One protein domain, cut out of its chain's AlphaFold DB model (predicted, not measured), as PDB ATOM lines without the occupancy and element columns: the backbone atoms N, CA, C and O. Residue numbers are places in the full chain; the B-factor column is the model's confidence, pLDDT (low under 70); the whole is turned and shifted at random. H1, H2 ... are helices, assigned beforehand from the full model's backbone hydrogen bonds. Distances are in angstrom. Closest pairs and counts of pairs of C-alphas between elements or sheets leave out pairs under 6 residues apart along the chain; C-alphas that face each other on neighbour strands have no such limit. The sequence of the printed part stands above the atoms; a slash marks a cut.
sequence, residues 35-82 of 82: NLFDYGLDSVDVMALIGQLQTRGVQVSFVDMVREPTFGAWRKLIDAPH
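Overview. This is residues 35 to 82 of the 82 residues of the protein "Isochorismatase of siderophore biosynthesis" of Brenneria goodwinii (UniProt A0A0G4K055). Three helices make a small triangle: the long H1 and the shorter H3 run roughly the same way, and the short H2 sits to one side, running back against both. Residues 35 to 42 loop round at one end before H1. The printed part has 48 residues, three named helices in the order H1, H2, H3 and no named strand; the class is all helix. It is compact, with a radius of gyration of the C-alphas of 10.2 A, and spans 29 by 19 by 15 A.

Arrangement. H1, residues 43 to 55, touches H2, residues 62 to 67, with residues 46 to 50 alone; the closest C-alphas, of Met 47 and Phe 62, are 6.9 A apart. They run opposite ways at a steep tilt of 58 degrees. H2 and H3, residues 71 to 78, are close but not clearly touching; their closest C-alphas, of Met 65 and Trp 74, are 6.5 A apart. They run opposite ways at 37 degrees, only just a steep tilt. H1 and H3 are only just apart, closest 8.1 A. Every O i to N i+4 pair is within hydrogen-bond range in H1 and H2, and 3 of 4 in H3.

Along the chain. H1 is 18.6 A long from C-alpha 43 at (238.906, 179.261, 249.979), H2 8.5 A, and H3 10.2 A, to C-alpha 78 at (239.919, 194.276, 239.344).

Size, cuts and confidence. The C-alphas farthest apart, of Asp 38 and His 82, are 29.5 A apart. The printed part has no cut; the link H1 to H2 is short, H2 to H3 tight. Mean pLDDT of the printed part is 93.3; residue 82 is under 70.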
ATOM      1  N   ASN A  35     230.628 179.346 238.189       96.75
ATOM      2  CA  ASN A  35     231.170 179.452 239.527       96.75
ATOM      3  C   ASN A  35     232.551 178.785 239.576       96.75
ATOM      4  O   ASN A  35     232.691 177.586 239.360       96.75
ATOM      5  N   LEU A  36     233.575 179.558 239.931       96.94
ATOM      6  CA  LEU A  36     234.964 179.113 239.974       96.94
ATOM      7  C   LEU A  36     235.205 177.975 240.976       96.94
ATOM      8  O   LEU A  36     236.135 177.190 240.790       96.94
ATOM      9  N   PHE A  37     234.371 177.844 242.013       95.94
ATOM     10  CA  PHE A  37     234.439 176.704 242.931       95.94
ATOM     11  C   PHE A  37     234.101 175.376 242.234       95.94
ATOM     12  O   PHE A  37     234.662 174.345 242.600       95.94
ATOM     13  N   ASP A  38     233.262 175.396 241.192       95.62
ATOM     14  CA  ASP A  38     232.912 174.200 240.415       95.62
ATOM     15  C   ASP A  38     234.082 173.737 239.527       95.62
ATOM     16  O   ASP A  38     234.218 172.546 239.249       95.62
ATOM     17  N   TYR A  39     234.999 174.648 239.174       94.31
ATOM     18  CA  TYR A  39     236.270 174.326 238.510       94.31
ATOM     19  C   TYR A  39     237.369 173.839 239.471       94.31
ATOM     20  O   TYR A  39     238.467 173.496 239.033       94.31
ATOM     21  N   GLY A  40     237.096 173.777 240.778       92.81
ATOM     22  CA  GLY A  40     238.055 173.310 241.784       92.81
ATOM     23  C   GLY A  40     238.887 174.415 242.434       92.81
ATOM     24  O   GLY A  40     239.931 174.129 243.023       92.81
ATOM     25  N   LEU A  41     238.445 175.671 242.347       95.69
ATOM     26  CA  LEU A  41     238.943 176.732 243.219       95.69
ATOM     27  C   LEU A  41     238.522 176.450 244.672       95.69
ATOM     28  O   LEU A  41     237.436 175.925 244.905       95.69
ATOM     29  N   ASP A  42     239.332 176.832 245.656       95.25
ATOM     30  CA  ASP A  42     238.964 176.742 247.070       95.25
ATOM     31  C   ASP A  42     239.124 178.073 247.835       95.25
ATOM     32  O   ASP A  42     239.478 179.120 247.291       95.25
ATOM     33  N   SER A  43     238.814 178.060 249.135       94.38
ATOM     34  CA  SER A  43     238.906 179.261 249.979       94.38
ATOM     35  C   SER A  43     240.345 179.739 250.203       94.38
ATOM     36  O   SER A  43     240.561 180.935 250.397       94.38
ATOM     37  N   VAL A  44     241.324 178.831 250.207       95.38
ATOM     38  CA  VAL A  44     242.743 179.173 250.361       95.38
ATOM     39  C   VAL A  44     243.229 179.894 249.110       95.38
ATOM     40  O   VAL A  44     243.905 180.916 249.236       95.38
ATOM     41  N   ASP A  45     242.813 179.437 247.929       95.12
ATOM     42  CA  ASP A  45     243.098 180.112 246.663       95.12
ATOM     43  C   ASP A  45     242.535 181.539 246.647       95.12
ATOM     44  O   ASP A  45     243.247 182.485 246.309       95.12
ATOM     45  N   VAL A  46     241.280 181.714 247.078       95.88
ATOM     46  CA  VAL A  46     240.643 183.040 247.169       95.88
ATOM     47  C   VAL A  46     241.425 183.955 248.115       95.88
ATOM     48  O   VAL A  46     241.710 185.103 247.774       95.88
ATOM     49  N   MET A  47     241.810 183.463 249.294       96.81
ATOM     50  CA  MET A  47     242.564 184.252 250.277       96.81
ATOM     51  C   MET A  47     243.962 184.624 249.768       96.81
ATOM     52  O   MET A  47     244.409 185.756 249.969       96.81
ATOM     53  N   ALA A  48     244.636 183.705 249.072       95.25
ATOM     54  CA  ALA A  48     245.925 183.969 248.445       95.25
ATOM     55  C   ALA A  48     245.803 185.040 247.351       95.25
ATOM     56  O   ALA A  48     246.602 185.977 247.319       95.25
ATOM     57  N   LEU A  49     244.777 184.943 246.501       94.75
ATOM     58  CA  LEU A  49     244.505 185.921 245.450       94.75
ATOM     59  C   LEU A  49     244.207 187.309 246.024       94.75
ATOM     60  O   LEU A  49     244.775 188.294 245.560       94.75
ATOM     61  N   ILE A  50     243.379 187.404 247.067       95.31
ATOM     62  CA  ILE A  50     243.085 188.678 247.741       95.31
ATOM     63  C   ILE A  50     244.369 189.330 248.254       95.31
ATOM     64  O   ILE A  50     244.578 190.521 248.032       95.31
ATOM     65  N   GLY A  51     245.258 188.556 248.885       94.62
ATOM     66  CA  GLY A  51     246.556 189.062 249.329       94.62
ATOM     67  C   GLY A  51     247.387 189.618 248.169       94.62
ATOM     68  O   GLY A  51     247.908 190.728 248.260       94.62
ATOM     69  N   GLN A  52     247.461 188.896 247.047       92.56
ATOM     70  CA  GLN A  52     248.174 189.360 245.851       92.56
ATOM     71  C   GLN A  52     247.581 190.658 245.287       92.56
ATOM     72  O   GLN A  52     248.322 191.605 245.021       92.56
ATOM     73  N   LEU A  53     246.256 190.732 245.154       91.69
ATOM     74  CA  LEU A  53     245.539 191.909 244.661       91.69
ATOM     75  C   LEU A  53     245.792 193.137 245.547       91.69
ATOM     76  O   LEU A  53     246.200 194.187 245.048       91.69
ATOM     77  N   GLN A  54     245.667 192.979 246.867       92.25
ATOM     78  CA  GLN A  54     245.895 194.058 247.830       92.25
ATOM     79  C   GLN A  54     247.339 194.575 247.800       92.25
ATOM     80  O   GLN A  54     247.554 195.786 247.860       92.25
ATOM     81  N   THR A  55     248.339 193.698 247.630       91.31
ATOM     82  CA  THR A  55     249.749 194.131 247.488       91.31
ATOM     83  C   THR A  55     250.009 194.947 246.220       91.31
ATOM     84  O   THR A  55     250.991 195.685 246.159       91.31
ATOM     85  N   ARG A  56     249.125 194.840 245.222       88.56
ATOM     86  CA  ARG A  56     249.181 195.574 243.950       88.56
ATOM     87  C   ARG A  56     248.191 196.747 243.893       88.56
ATOM     88  O   ARG A  56     248.002 197.324 242.828       88.56
ATOM     89  N   GLY A  57     247.587 197.113 245.026       88.31
ATOM     90  CA  GLY A  57     246.699 198.274 245.160       88.31
ATOM     91  C   GLY A  57     245.213 197.994 244.926       88.31
ATOM     92  O   GLY A  57     244.394 198.864 245.206       88.31
ATOM     93  N   VAL A  58     244.841 196.782 244.507       90.38
ATOM     94  CA  VAL A  58     243.443 196.406 244.256       90.38
ATOM     95  C   VAL A  58     242.753 196.074 245.583       90.38
ATOM     96  O   VAL A  58     243.068 195.078 246.239       90.38
ATOM     97  N   GLN A  59     241.810 196.921 245.998       90.12
ATOM     98  CA  GLN A  59     241.080 196.766 247.260       90.12
ATOM     99  C   GLN A  59     239.862 195.850 247.080       90.12
ATOM    100  O   GLN A  59     238.791 196.301 246.681       90.12
ATOM    101  N   VAL A  60     240.019 194.567 247.406       93.31
ATOM    102  CA  VAL A  60     238.925 193.578 247.435       93.31
ATOM    103  C   VAL A  60     238.902 192.826 248.762       93.31
ATOM    104  O   VAL A  60     239.949 192.603 249.380       93.31
ATOM    105  N   SER A  61     237.711 192.426 249.208       94.81
ATOM    106  CA  SER A  61     237.522 191.572 250.382       94.81
ATOM    107  C   SER A  61     237.090 190.156 249.999       94.81
ATOM    108  O   SER A  61     236.625 189.894 248.891       94.81
ATOM    109  N   PHE A  62     237.190 189.231 250.956       95.56
ATOM    110  CA  PHE A  62     236.690 187.867 250.776       95.56
ATOM    111  C   PHE A  62     235.203 187.843 250.427       95.56
ATOM    112  O   PHE A  62     234.804 187.127 249.517       95.56
ATOM    113  N   VAL A  63     234.398 188.670 251.101       96.25
ATOM    114  CA  VAL A  63     232.952 188.754 250.859       96.25
ATOM    115  C   VAL A  63     232.657 189.209 249.431       96.25
ATOM    116  O   VAL A  63     231.759 188.650 248.807       96.25
ATOM    117  N   ASP A  64     233.427 190.160 248.893       94.69
ATOM    118  CA  ASP A  64     233.254 190.626 247.510       94.69
ATOM    119  C   ASP A  64     233.496 189.494 246.507       94.69
ATOM    120  O   ASP A  64     232.715 189.312 245.575       94.69
ATOM    121  N   MET A  65     234.543 188.699 246.742       95.50
ATOM    122  CA  MET A  65     234.954 187.607 245.857       95.50
ATOM    123  C   MET A  65     233.994 186.412 245.918       95.50
ATOM    124  O   MET A  65     233.670 185.832 244.884       95.50
ATOM    125  N   VAL A  66     233.509 186.032 247.105       95.75
ATOM    126  CA  VAL A  66     232.637 184.848 247.255       95.75
ATOM    127  C   VAL A  66     231.156 185.132 247.029       95.75
ATOM    128  O   VAL A  66     230.378 184.193 246.884       95.75
ATOM    129  N   ARG A  67     230.742 186.407 247.001       96.06
ATOM    130  CA  ARG A  67     229.355 186.795 246.704       96.06
ATOM    131  C   ARG A  67     228.945 186.390 245.291       96.06
ATOM    132  O   ARG A  67     227.822 185.937 245.091       96.06
ATOM    133  N   GLU A  68     229.838 186.597 244.333       96.75
ATOM    134  CA  GLU A  68     229.662 186.202 242.940       96.75
ATOM    135  C   GLU A  68     231.001 185.623 242.462       96.75
ATOM    136  O   GLU A  68     231.839 186.357 241.938       96.75
ATOM    137  N   PRO A  69     231.252 184.325 242.721       96.75
ATOM    138  CA  PRO A  69     232.544 183.682 242.491       96.75
ATOM    139  C   PRO A  69     232.735 183.327 241.014       96.75
ATOM    140  O   PRO A  69     233.051 182.194 240.681       96.75
ATOM    141  N   THR A  70     232.500 184.282 240.120       97.62
ATOM    142  CA  THR A  70     232.659 184.131 238.672       97.62
ATOM    143  C   THR A  70     233.795 185.029 238.205       97.62
ATOM    144  O   THR A  70     234.025 186.113 238.756       97.62
ATOM    145  N   PHE A  71     234.510 184.621 237.158       97.06
ATOM    146  CA  PHE A  71     235.575 185.460 236.610       97.06
ATOM    147  C   PHE A  71     235.037 186.796 236.089       97.06
ATOM    148  O   PHE A  71     235.653 187.840 236.305       97.06
ATOM    149  N   GLY A  72     233.855 186.794 235.471       96.62
ATOM    150  CA  GLY A  72     233.205 188.000 234.978       96.62
ATOM    151  C   GLY A  72     232.909 189.020 236.082       96.62
ATOM    152  O   GLY A  72     233.037 190.225 235.843       96.62
ATOM    153  N   ALA A  73     232.547 188.572 237.288       96.19
ATOM    154  CA  ALA A  73     232.366 189.445 238.446       96.19
ATOM    155  C   ALA A  73     233.707 189.940 239.001       96.19
ATOM    156  O   ALA A  73     233.875 191.141 239.224       96.19
ATOM    157  N   TRP A  74     234.686 189.046 239.150       96.00
ATOM    158  CA  TRP A  74     236.016 189.391 239.659       96.00
ATOM    159  C   TRP A  74     236.742 190.388 238.756       96.00
ATOM    160  O   TRP A  74     237.321 191.354 239.250       96.00
ATOM    161  N   ARG A  75     236.633 190.233 237.431       95.38
ATOM    162  CA  ARG A  75     237.155 191.190 236.447       95.38
ATOM    163  C   ARG A  75     236.651 192.606 236.710       95.38
ATOM    164  O   ARG A  75     237.442 193.537 236.697       95.38
ATOM    165  N   LYS A  76     235.359 192.784 237.006       93.50
ATOM    166  CA  LYS A  76     234.789 194.115 237.290       93.50
ATOM    167  C   LYS A  76     235.382 194.749 238.547       93.50
ATOM    168  O   LYS A  76     235.521 195.964 238.584       93.50
ATOM    169  N   LEU A  77     235.711 193.949 239.563       92.75
ATOM    170  CA  LEU A  77     236.358 194.428 240.791       92.75
ATOM    171  C   LEU A  77     237.818 194.837 240.538       92.75
ATOM    172  O   LEU A  77     238.294 195.830 241.086       92.75
ATOM    173  N   ILE A  78     238.509 194.072 239.693       91.38
ATOM    174  CA  ILE A  78     239.919 194.276 239.344       91.38
ATOM    175  C   ILE A  78     240.107 195.429 238.355       91.38
ATOM    176  O   ILE A  78     241.084 196.153 238.463       91.38
ATOM    177  N   ASP A  79     239.191 195.625 237.411       89.62
ATOM    178  CA  ASP A  79     239.266 196.718 236.433       89.62
ATOM    179  C   ASP A  79     238.608 198.013 236.948       89.62
ATOM    180  O   ASP A  79     238.656 199.050 236.279       89.62
ATOM    181  N   ALA A  80     237.968 197.971 238.124       85.44
ATOM    182  CA  ALA A  80     237.449 199.168 238.772       85.44
ATOM    183  C   ALA A  80     238.598 200.154 239.060       85.44
ATOM    184  O   ALA A  80     239.706 199.730 239.354       85.44
ATOM    185  N   PRO A  81     238.369 201.472 238.994       77.44
ATOM    186  CA  PRO A  81     239.390 202.442 239.376       77.44
ATOM    187  C   PRO A  81     239.662 202.388 240.891       77.44
ATOM    188  O   PRO A  81     238.714 202.441 241.680       77.44
ATOM    189  N   HIS A  82     240.943 202.322 241.281       69.69
ATOM    190  CA  HIS A  82     241.429 202.324 242.674       69.69
ATOM    191  C   HIS A  82     242.347 203.511 242.962       69.69
ATOM    192  O   HIS A  82     243.114 203.908 242.054       69.69
TER     193      HIS A  82